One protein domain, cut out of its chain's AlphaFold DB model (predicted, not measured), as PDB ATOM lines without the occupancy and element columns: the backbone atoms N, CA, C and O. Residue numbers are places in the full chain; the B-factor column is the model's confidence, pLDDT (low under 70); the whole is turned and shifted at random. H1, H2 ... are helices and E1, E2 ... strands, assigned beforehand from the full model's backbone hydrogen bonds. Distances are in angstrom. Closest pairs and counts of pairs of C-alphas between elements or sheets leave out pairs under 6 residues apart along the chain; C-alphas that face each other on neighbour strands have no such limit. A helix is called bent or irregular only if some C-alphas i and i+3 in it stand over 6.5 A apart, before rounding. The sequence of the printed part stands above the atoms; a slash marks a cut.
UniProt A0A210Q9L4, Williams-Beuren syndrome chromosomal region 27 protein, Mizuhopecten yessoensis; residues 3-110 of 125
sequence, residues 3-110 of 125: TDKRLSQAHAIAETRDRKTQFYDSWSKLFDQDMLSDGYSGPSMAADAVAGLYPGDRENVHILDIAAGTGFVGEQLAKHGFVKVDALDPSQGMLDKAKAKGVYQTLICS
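This is residues 3 to 110 of the 125 residues of the protein "Williams-Beuren syndrome chromosomal region 27 protein" of Mizuhopecten yessoensis (UniProt A0A210Q9L4). A small parallel sheet of two strands, E1 and E2, has helix H4 packed close to it and H3 packed on H4, while at the other end of the long axis H1 and the kinked H2 form a helical hairpin. H5 links these two ends, packing on residues 24 to 29 of H2 and coming near E2. The printed part has 108 residues, with five named helices and two named strands in the order H1, H2, H3, E1, H4, E2, H5, and its class is mostly helix. The whole is compact, with a radius of gyration of the C-alphas of 14.3 A, but elongated in outline, spanning 42 by 27 by 23 A.

Strand E1 is residues 62 to 66, 13.0 A long, beginning at C-alpha 62 (240.212, 196.016, 178.569), and E2 is residues 84 to 88, 13.6 A long. Helix H4 is residues 72 to 79, 11.1 A, and H3 is residues 42 to 53, 17.2 A. H5, residues 92 to 100, is 12.5 A long and ends at C-alpha 100 (223.863, 190.816, 167.543). H2, residues 17 to 37, is the longest helix at 27.4 A. H1, residues 3 to 12, is 14.1 A long and begins at C-alpha 3 (209.749, 182.245, 183.206).

E1 and E2 are parallel neighbours at 20 degrees, with N 65 and O 86 at 2.8 A and N 88 and O 65 at 2.9 A, within hydrogen-bond range. E1, H4 and E2 form a strand-helix-strand unit, two parallel neighbour strands with a helix between them in the chain, and its crossover is right-handed. The closest C-alphas of H4 and E2, those of Gly 74 and Val 85, are 6.9 A apart. H3 and H4 touch at a steep tilt of 41 degrees, the same way, closest at the C-alphas of Pro 43 and Val 73, 4.5 A. H4 and H5 are close but not clearly touching, with the C-alphas of Phe 72 and Ala 98 at 7.8 A. H2 touches H5 with residues 24 to 29 alone, at a steep tilt of 39 degrees, the same way; the closest C-alphas, of Asp 25 and Gly 93, are 4.4 A apart. H1 and H2 touch as a helical hairpin, opposite ways at a shallow tilt of 29 degrees, closest at the C-alphas of Thr 3 and Asp 34, 5.6 A. H2 is irregular, with C-alphas 29 and 32 at 7.5 A, and has a kink of 78 degrees near residue 30. Every O i to N i+4 pair is within hydrogen-bond range in H1, H3 and H4, against 13 of 17 in H2 and 4 of 5 in H5. H1 and H4 are apart, for instance.

The two C-alphas farthest apart, those of Glu 15 and Gly 56, are 43.1 A apart. The printed part has no cut, and no link is long. Residues 107 to 108 pair in parallel with residues 87 to 88 of E2. The mean pLDDT of the printed part is 91.2, with residues 14 to 15 and residue 38 under 70.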
ATOM      1  N   THR A   3     208.466 181.637 182.820       76.50
ATOM      2  CA  THR A   3     209.749 182.245 183.206       76.50
ATOM      3  C   THR A   3     210.274 181.696 184.541       76.50
ATOM      4  O   THR A   3     211.371 181.136 184.577       76.50
ATOM      5  N   ASP A   4     209.457 181.703 185.605       75.00
ATOM      6  CA  ASP A   4     209.825 181.149 186.927       75.00
ATOM      7  C   ASP A   4     210.249 179.674 186.853       75.00
ATOM      8  O   ASP A   4     211.149 179.232 187.571       75.00
ATOM      9  N   LYS A   5     209.612 178.897 185.965       78.88
ATOM     10  CA  LYS A   5     209.963 177.491 185.724       78.88
ATOM     11  C   LYS A   5     211.363 177.351 185.128       78.88
ATOM     12  O   LYS A   5     212.125 176.512 185.603       78.88
ATOM     13  N   ARG A   6     211.716 178.161 184.121       81.50
ATOM     14  CA  ARG A   6     213.051 178.125 183.494       81.50
ATOM     15  C   ARG A   6     214.142 178.598 184.446       81.50
ATOM     16  O   ARG A   6     215.181 177.951 184.519       81.50
ATOM     17  N   LEU A   7     213.882 179.646 185.228       76.94
ATOM     18  CA  LEU A   7     214.779 180.117 186.292       76.94
ATOM     19  C   LEU A   7     215.014 179.038 187.355       76.94
ATOM     20  O   LEU A   7     216.155 178.725 187.692       76.94
ATOM     21  N   SER A   8     213.941 178.409 187.841       77.81
ATOM     22  CA  SER A   8     214.046 177.298 188.790       77.81
ATOM     23  C   SER A   8     214.843 176.130 188.204       77.81
ATOM     24  O   SER A   8     215.712 175.583 188.882       77.81
ATOM     25  N   GLN A   9     214.616 175.788 186.933       77.12
ATOM     26  CA  GLN A   9     215.353 174.730 186.249       77.12
ATOM     27  C   GLN A   9     216.835 175.081 186.072       77.12
ATOM     28  O   GLN A   9     217.683 174.241 186.356       77.12
ATOM     29  N   ALA A  10     217.168 176.317 185.691       76.75
ATOM     30  CA  ALA A  10     218.548 176.789 185.583       76.75
ATOM     31  C   ALA A  10     219.332 176.598 186.894       76.75
ATOM     32  O   ALA A  10     220.489 176.171 186.877       76.75
ATOM     33  N   HIS A  11     218.684 176.873 188.032       73.75
ATOM     34  CA  HIS A  11     219.263 176.690 189.365       73.75
ATOM     35  C   HIS A  11     219.283 175.223 189.821       73.75
ATOM     36  O   HIS A  11     220.177 174.830 190.567       73.75
ATOM     37  N   ALA A  12     218.322 174.412 189.373       73.88
ATOM     38  CA  ALA A  12     218.192 173.004 189.746       73.88
ATOM     39  C   ALA A  12     219.031 172.047 188.884       73.88
ATOM     40  O   ALA A  12     219.206 170.889 189.270       73.88
ATOM     41  N   ILE A  13     219.558 172.488 187.733       70.69
ATOM     42  CA  ILE A  13     220.505 171.694 186.938       70.69
ATOM     43  C   ILE A  13     221.813 171.561 187.737       70.69
ATOM     44  O   ILE A  13     222.732 172.372 187.634       70.69
ATOM     45  N   ALA A  14     221.870 170.498 188.539       57.34
ATOM     46  CA  ALA A  14     223.057 169.991 189.225       57.34
ATOM     47  C   ALA A  14     223.911 169.074 188.322       57.34
ATOM     48  O   ALA A  14     224.913 168.515 188.763       57.34
ATOM     49  N   GLU A  15     223.492 168.879 187.070       66.94
ATOM     50  CA  GLU A  15     224.089 167.928 186.135       66.94
ATOM     51  C   GLU A  15     225.212 168.522 185.271       66.94
ATOM     52  O   GLU A  15     225.484 169.720 185.306       66.94
ATOM     53  N   THR A  16     225.888 167.631 184.534       78.75
ATOM     54  CA  THR A  16     227.117 167.870 183.764       78.75
ATOM     55  C   THR A  16     227.109 169.190 182.991       78.75
ATOM     56  O   THR A  16     226.079 169.633 182.483       78.75
ATOM     57  N   ARG A  17     228.301 169.785 182.855       83.25
ATOM     58  CA  ARG A  17     228.555 171.021 182.095       83.25
ATOM     59  C   ARG A  17     227.755 171.065 180.784       83.25
ATOM     60  O   ARG A  17     226.939 171.958 180.587       83.25
ATOM     61  N   ASP A  18     227.857 170.020 179.971       84.06
ATOM     62  CA  ASP A  18     227.180 169.938 178.673       84.06
ATOM     63  C   ASP A  18     225.653 170.102 178.750       84.06
ATOM     64  O   ASP A  18     225.072 170.811 177.928       84.06
ATOM     65  N   ARG A  19     224.983 169.508 179.749       85.31
ATOM     66  CA  ARG A  19     223.527 169.671 179.915       85.31
ATOM     67  C   ARG A  19     223.160 171.100 180.291       85.31
ATOM     68  O   ARG A  19     222.138 171.608 179.832       85.31
ATOM     69  N   LYS A  20     223.993 171.755 181.101       86.88
ATOM     70  CA  LYS A  20     223.795 173.158 181.469       86.88
ATOM     71  C   LYS A  20     223.967 174.072 180.255       86.88
ATOM     72  O   LYS A  20     223.107 174.920 180.029       86.88
ATOM     73  N   THR A  21     224.997 173.844 179.435       91.06
ATOM     74  CA  THR A  21     225.182 174.552 178.154       91.06
ATOM     75  C   THR A  21     223.968 174.389 177.248       91.06
ATOM     76  O   THR A  21     223.392 175.384 176.825       91.06
ATOM     77  N   GLN A  22     223.530 173.151 177.000       90.12
ATOM     78  CA  GLN A  22     222.395 172.872 176.113       90.12
ATOM     79  C   GLN A  22     221.100 173.536 176.591       90.12
ATOM     80  O   GLN A  22     220.305 174.020 175.782       90.12
ATOM     81  N   PHE A  23     220.884 173.580 177.908       91.44
ATOM     82  CA  PHE A  23     219.739 174.275 178.481       91.44
ATOM     83  C   PHE A  23     219.771 175.770 178.139       91.44
ATOM     84  O   PHE A  23     218.799 176.283 177.579       91.44
ATOM     85  N   TYR A  24     220.888 176.453 178.399       91.62
ATOM     86  CA  TYR A  24     221.027 177.873 178.070       91.62
ATOM     87  C   TYR A  24     220.992 178.137 176.557       91.62
ATOM     88  O   TYR A  24     220.316 179.074 176.133       91.62
ATOM     89  N   ASP A  25     221.576 177.266 175.728       92.44
ATOM     90  CA  ASP A  25     221.459 177.351 174.265       92.44
ATOM     91  C   ASP A  25     219.989 177.350 173.829       92.44
ATOM     92  O   ASP A  25     219.567 178.187 173.025       92.44
ATOM     93  N   SER A  26     219.186 176.442 174.391       91.75
ATOM     94  CA  SER A  26     217.757 176.341 174.083       91.75
ATOM     95  C   SER A  26     216.957 177.552 174.576       91.75
ATOM     96  O   SER A  26     216.016 177.991 173.908       91.75
ATOM     97  N   TRP A  27     217.351 178.122 175.718       92.56
ATOM     98  CA  TRP A  27     216.668 179.246 176.348       92.56
ATOM     99  C   TRP A  27     217.039 180.599 175.722       92.56
ATOM    100  O   TRP A  27     216.229 181.522 175.753       92.56
ATOM    101  N   SER A  28     218.200 180.710 175.072       93.12
ATOM    102  CA  SER A  28     218.735 181.948 174.472       93.12
ATOM    103  C   SER A  28     217.728 182.777 173.661       93.12
ATOM    104  O   SER A  28     217.766 184.005 173.666       93.12
ATOM    105  N   LYS A  29     216.784 182.132 172.962       91.06
ATOM    106  CA  LYS A  29     215.770 182.815 172.139       91.06
ATOM    107  C   LYS A  29     214.733 183.587 172.952       91.06
ATOM    108  O   LYS A  29     214.181 184.547 172.426       91.06
ATOM    109  N   LEU A  30     214.460 183.141 174.174       90.31
ATOM    110  CA  LEU A  30     213.446 183.700 175.071       90.31
ATOM    111  C   LEU A  30     214.066 184.402 176.282       90.31
ATOM    112  O   LEU A  30     213.369 185.140 176.967       90.31
ATOM    113  N   PHE A  31     215.364 184.198 176.521       89.12
ATOM    114  CA  PHE A  31     216.072 184.696 177.695       89.12
ATOM    115  C   PHE A  31     215.893 186.201 177.902       89.12
ATOM    116  O   PHE A  31     215.517 186.623 178.990       89.12
ATOM    117  N   ASP A  32     216.085 187.013 176.859       88.69
ATOM    118  CA  ASP A  32     215.964 188.468 176.988       88.69
ATOM    119  C   ASP A  32     214.548 188.896 177.381       88.69
ATOM    120  O   ASP A  32     214.376 189.765 178.231       88.69
ATOM    121  N   GLN A  33     213.530 188.264 176.794       87.06
ATOM    122  CA  GLN A  33     212.134 188.536 177.127       87.06
ATOM    123  C   GLN A  33     211.832 188.150 178.579       87.06
ATOM    124  O   GLN A  33     211.221 188.933 179.305       87.06
ATOM    125  N   ASP A  34     212.274 186.958 178.978       85.56
ATOM    126  CA  ASP A  34     212.091 186.423 180.322       85.56
ATOM    127  C   ASP A  34     212.744 187.362 181.360       85.56
ATOM    128  O   ASP A  34     212.075 187.834 182.277       85.56
ATOM    129  N   MET A  35     214.006 187.756 181.161       82.69
ATOM    130  CA  MET A  35     214.751 188.568 182.133       82.69
ATOM    131  C   MET A  35     214.347 190.049 182.168       82.69
ATOM    132  O   MET A  35     214.388 190.671 183.232       82.69
ATOM    133  N   LEU A  36     213.959 190.649 181.035       79.88
ATOM    134  CA  LEU A  36     213.503 192.046 181.015       79.88
ATOM    135  C   LEU A  36     212.175 192.222 181.759       79.88
ATOM    136  O   LEU A  36     211.957 193.268 182.370       79.88
ATOM    137  N   SER A  37     211.307 191.206 181.735       72.69
ATOM    138  CA  SER A  37     210.023 191.248 182.441       72.69
ATOM    139  C   SER A  37     210.164 191.256 183.968       72.69
ATOM    140  O   SER A  37     209.323 191.839 184.652       72.69
ATOM    141  N   ASP A  38     211.277 190.727 184.483       69.81
ATOM    142  CA  ASP A  38     211.568 190.623 185.917       69.81
ATOM    143  C   ASP A  38     212.379 191.811 186.470       69.81
ATOM    144  O   ASP A  38     212.756 191.825 187.642       69.81
ATOM    145  N   GLY A  39     212.667 192.830 185.650       78.19
ATOM    146  CA  GLY A  39     213.412 194.012 186.095       78.19
ATOM    147  C   GLY A  39     214.875 193.715 186.443       78.19
ATOM    148  O   GLY A  39     215.414 194.275 187.396       78.19
ATOM    149  N   TYR A  40     215.517 192.822 185.684       83.00
ATOM    150  CA  TYR A  40     216.877 192.339 185.930       83.00
ATOM    151  C   TYR A  40     217.933 193.464 185.970       83.00
ATOM    152  O   TYR A  40     218.476 193.876 184.946       83.00
ATOM    153  N   SER A  41     218.244 193.953 187.177       91.25
ATOM    154  CA  SER A  41     219.127 195.108 187.421       91.25
ATOM    155  C   SER A  41     220.604 194.753 187.619       91.25
ATOM    156  O   SER A  41     221.455 195.646 187.648       91.25
ATOM    157  N   GLY A  42     220.929 193.463 187.749       92.94
ATOM    158  CA  GLY A  42     222.303 192.976 187.914       92.94
ATOM    159  C   GLY A  42     223.279 193.530 186.864       92.94
ATOM    160  O   GLY A  42     224.333 194.037 187.254       92.94
ATOM    161  N   PRO A  43     222.925 193.541 185.563       95.69
ATOM    162  CA  PRO A  43     223.795 194.076 184.521       95.69
ATOM    163  C   PRO A  43     224.166 195.551 184.698       95.69
ATOM    164  O   PRO A  43     225.333 195.908 184.553       95.69
ATOM    165  N   SER A  44     223.200 196.412 185.041       95.94
ATOM    166  CA  SER A  44     223.478 197.834 185.282       95.94
ATOM    167  C   SER A  44     224.325 198.031 186.533       95.94
ATOM    168  O   SER A  44     225.293 198.778 186.490       95.94
ATOM    169  N   MET A  45     224.031 197.303 187.615       97.00
ATOM    170  CA  MET A  45     224.795 197.408 188.862       97.00
ATOM    171  C   MET A  45     226.263 197.010 188.669       97.00
ATOM    172  O   MET A  45     227.154 197.677 189.192       97.00
ATOM    173  N   ALA A  46     226.521 195.945 187.905       97.06
ATOM    174  CA  ALA A  46     227.876 195.516 187.579       97.06
ATOM    175  C   ALA A  46     228.623 196.582 186.760       97.06
ATOM    176  O   ALA A  46     229.744 196.954 187.106       97.06
ATOM    177  N   ALA A  47     227.989 197.115 185.712       97.31
ATOM    178  CA  ALA A  47     228.602 198.139 184.872       97.31
ATOM    179  C   ALA A  47     228.847 199.456 185.626       97.31
ATOM    180  O   ALA A  47     229.911 200.049 185.464       97.31
ATOM    181  N   ASP A  48     227.921 199.878 186.492       97.44
ATOM    182  CA  ASP A  48     228.074 201.064 187.342       97.44
ATOM    183  C   ASP A  48     229.250 200.911 188.315       97.44
ATOM    184  O   ASP A  48     230.047 201.837 188.484       97.44
ATOM    185  N   ALA A  49     229.398 199.728 188.922       97.44
ATOM    186  CA  ALA A  49     230.513 199.438 189.817       97.44
ATOM    187  C   ALA A  49     231.861 199.536 189.087       97.44
ATOM    188  O   ALA A  49     232.777 200.193 189.580       97.44
ATOM    189  N   VAL A  50     231.974 198.946 187.890       96.81
ATOM    190  CA  VAL A  50     233.186 199.048 187.061       96.81
ATOM    191  C   VAL A  50     233.433 200.502 186.646       96.81
ATOM    192  O   VAL A  50     234.537 201.014 186.814       96.81
ATOM    193  N   ALA A  51     232.407 201.212 186.180       96.69
ATOM    194  CA  ALA A  51     232.509 202.615 185.782       96.69
ATOM    195  C   ALA A  51     232.970 203.537 186.925       96.69
ATOM    196  O   ALA A  51     233.675 204.517 186.671       96.69
ATOM    197  N   GLY A  52     232.608 203.220 188.172       96.81
ATOM    198  CA  GLY A  52     233.063 203.929 189.369       96.81
ATOM    199  C   GLY A  52     234.557 203.755 189.667       96.81
ATOM    200  O   GLY A  52     235.173 204.666 190.215       96.81
ATOM    201  N   LEU A  53     235.156 202.628 189.270       96.00
ATOM    202  CA  LEU A  53     236.599 202.382 189.398       96.00
ATOM    203  C   LEU A  53     237.419 203.119 188.327       96.00
ATOM    204  O   LEU A  53     238.592 203.410 188.546       96.00
ATOM    205  N   TYR A  54     236.793 203.448 187.194       95.25
ATOM    206  CA  TYR A  54     237.426 204.109 186.052       95.25
ATOM    207  C   TYR A  54     236.704 205.424 185.714       95.25
ATOM    208  O   TYR A  54     235.916 205.478 184.766       95.25
ATOM    209  N   PRO A  55     236.943 206.516 186.465       88.88
ATOM    210  CA  PRO A  55     236.290 207.806 186.220       88.88
ATOM    211  C   PRO A  55     236.729 208.495 184.912       88.88
ATOM    212  O   PRO A  55     236.094 209.459 184.494       88.88
ATOM    213  N   GLY A  56     237.784 208.005 184.252       90.69
ATOM    214  CA  GLY A  56     238.271 208.466 182.950       90.69
ATOM    215  C   GLY A  56     239.030 207.358 182.211       90.69
ATOM    216  O   GLY A  56     239.252 206.290 182.776       90.69
ATOM    217  N   ASP A  57     239.397 207.618 180.953       90.94
ATOM    218  CA  ASP A  57     240.172 206.709 180.081       90.94
ATOM    219  C   ASP A  57     239.535 205.321 179.838       90.94
ATOM    220  O   ASP A  57     240.202 204.321 179.581       90.94
ATOM    221  N   ARG A  58     238.202 205.250 179.912       95.44
ATOM    222  CA  ARG A  58     237.428 204.001 179.783       95.44
ATOM    223  C   ARG A  58     237.616 203.306 178.436       95.44
ATOM    224  O   ARG A  58     237.525 202.085 178.355       95.44
ATOM    225  N   GLU A  59     237.927 204.071 177.395       95.00
ATOM    226  CA  GLU A  59     238.219 203.557 176.057       95.00
ATOM    227  C   GLU A  59     239.492 202.699 176.000       95.00
ATOM    228  O   GLU A  59     239.624 201.864 175.108       95.00
ATOM    229  N   ASN A  60     240.403 202.859 176.966       93.50
ATOM    230  CA  ASN A  60     241.644 202.096 177.059       93.50
ATOM    231  C   ASN A  60     241.604 200.967 178.092       93.50
ATOM    232  O   ASN A  60     242.592 200.251 178.239       93.50
ATOM    233  N   VAL A  61     240.466 200.753 178.754       95.50
ATOM    234  CA  VAL A  61     240.278 199.655 179.705       95.50
ATOM    235  C   VAL A  61     239.799 198.410 178.970       95.50
ATOM    236  O   VAL A  61     238.817 198.456 178.231       95.50
ATOM    237  N   HIS A  62     240.497 197.301 179.191       94.94
ATOM    238  CA  HIS A  62     240.212 196.016 178.569       94.94
ATOM    239  C   HIS A  62     239.423 195.150 179.554       94.94
ATOM    240  O   HIS A  62     239.840 194.978 180.702       94.94
ATOM    241  N   ILE A  63     238.263 194.648 179.130       96.38
ATOM    242  CA  ILE A  63     237.322 193.932 179.997       96.38
ATOM    243  C   ILE A  63     236.988 192.576 179.383       96.38
ATOM    244  O   ILE A  63     236.608 192.498 178.218       96.38
ATOM    245  N   LEU A  64     237.052 191.522 180.197       96.38
ATOM    246  CA  LEU A  64     236.482 190.218 179.876       96.38
ATOM    247  C   LEU A  64     235.200 190.008 180.690       96.38
ATOM    248  O   LEU A  64     235.244 189.927 181.917       96.38
ATOM    249  N   ASP A  65     234.072 189.897 179.997       97.31
ATOM    250  CA  ASP A  65     232.766 189.575 180.563       97.31
ATOM    251  C   ASP A  65     232.587 188.049 180.613       97.31
ATOM    252  O   ASP A  65     232.412 187.387 179.585       97.31
ATOM    253  N   ILE A  66     232.712 187.473 181.810       95.69
ATOM    254  CA  ILE A  66     232.656 186.024 182.043       95.69
ATOM    255  C   ILE A  66     231.219 185.617 182.359       95.69
ATOM    256  O   ILE A  66     230.606 186.171 183.267       95.69
ATOM    257  N   ALA A  67     230.733 184.579 181.673       94.69
ATOM    258  CA  ALA A  67     229.320 184.206 181.642       94.69
ATOM    259  C   ALA A  67     228.453 185.345 181.076       94.69
ATOM    260  O   ALA A  67     227.422 185.712 181.645       94.69
ATOM    261  N   ALA A  68     228.906 185.906 179.949       97.12
ATOM    262  CA  ALA A  68     228.295 187.067 179.302       97.12
ATOM    263  C   ALA A  68     226.822 186.844 178.906       97.12
ATOM    264  O   ALA A  68     226.065 187.809 178.746       97.12
ATOM    265  N   GLY A  69     226.388 185.588 178.740       96.56
ATOM    266  CA  GLY A  69     225.031 185.247 178.338       96.56
ATOM    267  C   GLY A  69     224.641 185.948 177.037       96.56
ATOM    268  O   GLY A  69     225.413 186.009 176.082       96.56
ATOM    269  N   THR A  70     223.439 186.522 177.001       97.25
ATOM    270  CA  THR A  70     222.971 187.324 175.859       97.25
ATOM    271  C   THR A  70     223.575 188.726 175.804       97.25
ATOM    272  O   THR A  70     223.205 189.516 174.939       97.25
ATOM    273  N   GLY A  71     224.490 189.078 176.706       97.44
ATOM    274  CA  GLY A  71     225.306 190.281 176.592       97.44
ATOM    275  C   GLY A  71     224.770 191.533 177.282       97.44
ATOM    276  O   GLY A  71     225.099 192.647 176.878       97.44
ATOM    277  N   PHE A  72     223.900 191.392 178.288       97.00
ATOM    278  CA  PHE A  72     223.336 192.558 178.979       97.00
ATOM    279  C   PHE A  72     224.394 193.409 179.684       97.00
ATOM    280  O   PHE A  72     224.275 194.631 179.675       97.00
ATOM    281  N   VAL A  73     225.417 192.799 180.290       98.06
ATOM    282  CA  VAL A  73     226.494 193.545 180.960       98.06
ATOM    283  C   VAL A  73     227.287 194.358 179.937       98.06
ATOM    284  O   VAL A  73     227.480 195.555 180.145       98.06
ATOM    285  N   GLY A  74     227.648 193.764 178.795       98.00
ATOM    286  CA  GLY A  74     228.327 194.460 177.699       98.00
ATOM    287  C   GLY A  74     227.574 195.692 177.199       98.00
ATOM    288  O   GLY A  74     228.180 196.743 177.009       98.00
ATOM    289  N   GLU A  75     226.244 195.626 177.065       97.88
ATOM    290  CA  GLU A  75     225.442 196.802 176.690       97.88
ATOM    291  C   GLU A  75     225.512 197.922 177.728       97.88
ATOM    292  O   GLU A  75     225.545 199.100 177.368       97.88
ATOM    293  N   GLN A  76     225.519 197.582 179.017       98.00
ATOM    294  CA  GLN A  76     225.625 198.588 180.074       98.00
ATOM    295  C   GLN A  76     227.044 199.167 180.153       98.00
ATOM    296  O   GLN A  76     227.194 200.375 180.312       98.00
ATOM    297  N   LEU A  77     228.083 198.348 179.959       98.25
ATOM    298  CA  LEU A  77     229.470 198.813 179.858       98.25
ATOM    299  C   LEU A  77     229.663 199.764 178.665       98.25
ATOM    300  O   LEU A  77     230.268 200.827 178.821       98.25
ATOM    301  N   ALA A  78     229.080 199.448 177.506       97.88
ATOM    302  CA  ALA A  78     229.130 200.310 176.327       97.88
ATOM    303  C   ALA A  78     228.494 201.689 176.585       97.88
ATOM    304  O   ALA A  78     229.052 202.709 176.183       97.88
ATOM    305  N   LYS A  79     227.378 201.754 177.329       97.25
ATOM    306  CA  LYS A  79     226.761 203.033 177.745       97.25
ATOM    307  C   LYS A  79     227.673 203.873 178.638       97.25
ATOM    308  O   LYS A  79     227.575 205.097 178.621       97.25
ATOM    309  N   HIS A  80     228.561 203.232 179.397       97.44
ATOM    310  CA  HIS A  80     229.571 203.909 180.210       97.44
ATOM    311  C   HIS A  80     230.829 204.302 179.427       97.44
ATOM    312  O   HIS A  80     231.688 204.973 179.994       97.44
ATOM    313  N   GLY A  81     230.938 203.952 178.142       97.25
ATOM    314  CA  GLY A  81     232.069 204.315 177.283       97.25
ATOM    315  C   GLY A  81     233.208 203.294 177.256       97.25
ATOM    316  O   GLY A  81     234.287 203.607 176.762       97.25
ATOM    317  N   PHE A  82     232.994 202.080 177.771       97.94
ATOM    318  CA  PHE A  82     233.931 200.976 177.563       97.94
ATOM    319  C   PHE A  82     233.735 200.395 176.161       97.94
ATOM    320  O   PHE A  82     232.619 200.043 175.787       97.94
ATOM    321  N   VAL A  83     234.818 200.291 175.388       96.56
ATOM    322  CA  VAL A  83     234.763 199.844 173.978       96.56
ATOM    323  C   VAL A  83     235.624 198.612 173.688       96.56
ATOM    324  O   VAL A  83     235.544 198.044 172.600       96.56
ATOM    325  N   LYS A  84     236.448 198.186 174.650       96.62
ATOM    326  CA  LYS A  84     237.343 197.027 174.547       96.62
ATOM    327  C   LYS A  84     236.854 195.916 175.469       96.62
ATOM    328  O   LYS A  84     237.450 195.633 176.506       96.62
ATOM    329  N   VAL A  85     235.697 195.362 175.117       97.69
ATOM    330  CA  VAL A  85     235.019 194.323 175.896       97.69
ATOM    331  C   VAL A  85     234.981 193.032 175.090       97.69
ATOM    332  O   VAL A  85     234.500 193.022 173.958       97.69
ATOM    333  N   ASP A  86     235.445 191.942 175.685       96.88
ATOM    334  CA  ASP A  86     235.324 190.584 175.159       96.88
ATOM    335  C   ASP A  86     234.303 189.791 175.983       96.88
ATOM    336  O   ASP A  86     234.139 190.028 177.180       96.88
ATOM    337  N   ALA A  87     233.616 188.844 175.350       97.75
ATOM    338  CA  ALA A  87     232.641 187.963 175.988       97.75
ATOM    339  C   ALA A  87     233.171 186.532 176.069       97.75
ATOM    340  O   ALA A  87     233.678 186.000 175.080       97.75
ATOM    341  N   LEU A  88     232.966 185.874 177.208       96.31
ATOM    342  CA  LEU A  88     233.149 184.436 177.368       96.31
ATOM    343  C   LEU A  88     231.867 183.814 177.906       96.31
ATOM    344  O   LEU A  88     231.388 184.178 178.979       96.31
ATOM    345  N   ASP A  89     231.331 182.841 177.178       96.50
ATOM    346  CA  ASP A  89     230.189 182.046 177.620       96.50
ATOM    347  C   ASP A  89     230.249 180.655 176.971       96.50
ATOM    348  O   ASP A  89     230.582 180.553 175.791       96.50
ATOM    349  N   PRO A  90     229.956 179.559 177.691       95.00
ATOM    350  CA  PRO A  90     229.971 178.226 177.097       95.00
ATOM    351  C   PRO A  90     228.773 177.949 176.173       95.00
ATOM    352  O   PRO A  90     228.769 176.912 175.513       95.00
ATOM    353  N   SER A  91     227.747 178.807 176.155       96.25
ATOM    354  CA  SER A  91     226.560 178.679 175.308       96.25
ATOM    355  C   SER A  91     226.710 179.484 174.017       96.25
ATOM    356  O   SER A  91     226.630 180.714 174.006       96.25
ATOM    357  N   GLN A  92     226.851 178.781 172.890       96.25
ATOM    358  CA  GLN A  92     226.909 179.418 171.573       96.25
ATOM    359  C   GLN A  92     225.610 180.172 171.257       96.25
ATOM    360  O   GLN A  92     225.655 181.267 170.705       96.25
ATOM    361  N   GLY A  93     224.451 179.629 171.650       96.75
ATOM    362  CA  GLY A  93     223.164 180.295 171.446       96.75
ATOM    363  C   GLY A  93     223.067 181.628 172.191       96.75
ATOM    364  O   GLY A  93     222.505 182.590 171.663       96.75
ATOM    365  N   MET A  94     223.651 181.712 173.390       97.56
ATOM    366  CA  MET A  94     223.770 182.964 174.137       97.56
ATOM    367  C   MET A  94     224.732 183.943 173.453       97.56
ATOM    368  O   MET A  94     224.358 185.094 173.215       97.56
ATOM    369  N   LEU A  95     225.919 183.483 173.043       98.00
ATOM    370  CA  LEU A  95     226.891 184.326 172.337       98.00
ATOM    371  C   LEU A  95     226.366 184.852 170.999       98.00
ATOM    372  O   LEU A  95     226.654 185.989 170.641       98.00
ATOM    373  N   ASP A  96     225.554 184.089 170.270       97.88
ATOM    374  CA  ASP A  96     224.934 184.563 169.029       97.88
ATOM    375  C   ASP A  96     224.001 185.762 169.287       97.88
ATOM    376  O   ASP A  96     223.948 186.700 168.484       97.88
ATOM    377  N   LYS A  97     223.303 185.777 170.433       97.69
ATOM    378  CA  LYS A  97     222.511 186.935 170.882       97.69
ATOM    379  C   LYS A  97     223.400 188.100 171.297       97.69
ATOM    380  O   LYS A  97     223.141 189.224 170.872       97.69
ATOM    381  N   ALA A  98     224.464 187.833 172.051       97.81
ATOM    382  CA  ALA A  98     225.433 188.852 172.449       97.81
ATOM    383  C   ALA A  98     226.098 189.519 171.230       97.81
ATOM    384  O   ALA A  98     226.217 190.742 171.168       97.81
ATOM    385  N   LYS A  99     226.455 188.733 170.209       97.69
ATOM    386  CA  LYS A  99     227.048 189.212 168.955       97.69
ATOM    387  C   LYS A  99     226.141 190.201 168.228       97.69
ATOM    388  O   LYS A  99     226.626 191.202 167.707       97.69
ATOM    389  N   ALA A 100     224.833 189.946 168.208       96.94
ATOM    390  CA  ALA A 100     223.863 190.816 167.543       96.94
ATOM    391  C   ALA A 100     223.788 192.230 168.151       96.94
ATOM    392  O   ALA A 100     223.328 193.151 167.479       96.94
ATOM    393  N   LYS A 101     224.262 192.417 169.389       96.50
ATOM    394  CA  LYS A 101     224.302 193.719 170.068       96.50
ATOM    395  C   LYS A 101     225.477 194.590 169.622       96.50
ATOM    396  O   LYS A 101     225.429 195.801 169.796       96.50
ATOM    397  N   GLY A 102     226.523 193.996 169.038       97.50
ATOM    398  CA  GLY A 102     227.661 194.734 168.479       97.50
ATOM    399  C   GLY A 102     228.532 195.469 169.506       97.50
ATOM    400  O   GLY A 102     229.256 196.383 169.129       97.50
ATOM    401  N   VAL A 103     228.453 195.089 170.787       97.94
ATOM    402  CA  VAL A 103     229.189 195.728 171.899       97.94
ATOM    403  C   VAL A 103     230.447 194.970 172.330       97.94
ATOM    404  O   VAL A 103     231.249 195.508 173.085       97.94
ATOM    405  N   TYR A 104     230.625 193.735 171.852       98.00
ATOM    406  CA  TYR A 104     231.796 192.904 172.136       98.00
ATOM    407  C   TYR A 104     232.724 192.843 170.925       98.00
ATOM    408  O   TYR A 104     232.251 192.730 169.792       98.00
ATOM    409  N   GLN A 105     234.034 192.866 171.162       95.62
ATOM    410  CA  GLN A 105     235.035 192.705 170.109       95.62
ATOM    411  C   GLN A 105     235.283 191.229 169.793       95.62
ATOM    412  O   GLN A 105     235.217 190.825 168.631       95.62
ATOM    413  N   THR A 106     235.498 190.420 170.832       95.56
ATOM    414  CA  THR A 106     235.704 188.973 170.711       95.56
ATOM    415  C   THR A 106     234.628 188.213 171.475       95.56
ATOM    416  O   THR A 106     234.253 188.592 172.582       95.56
ATOM    417  N   LEU A 107     234.136 187.115 170.893       96.25
ATOM    418  CA  LEU A 107     233.227 186.179 171.557       96.25
ATOM    419  C   LEU A 107     233.907 184.814 171.663       96.25
ATOM    420  O   LEU A 107     234.285 184.223 170.652       96.25
ATOM    421  N   ILE A 108     234.056 184.322 172.888       95.19
ATOM    422  CA  ILE A 108     234.802 183.113 173.227       95.19
ATOM    423  C   ILE A 108     233.809 182.063 173.726       95.19
ATOM    424  O   ILE A 108     233.327 182.135 174.857       95.19
ATOM    425  N   CYS A 109     233.519 181.067 172.885       94.69
ATOM    426  CA  CYS A 109     232.648 179.954 173.258       94.69
ATOM    427  C   CYS A 109     233.429 178.911 174.066       94.69
ATOM    428  O   CYS A 109     233.950 177.942 173.512       94.69
ATOM    429  N   SER A 110     233.557 179.128 175.374       92.44
ATOM    430  CA  SER A 110     234.301 178.234 176.261       92.44
ATOM    431  C   SER A 110     233.804 178.309 177.700       92.44
ATOM    432  O   SER A 110     233.170 179.273 178.123       92.44
TER     433      SER A 110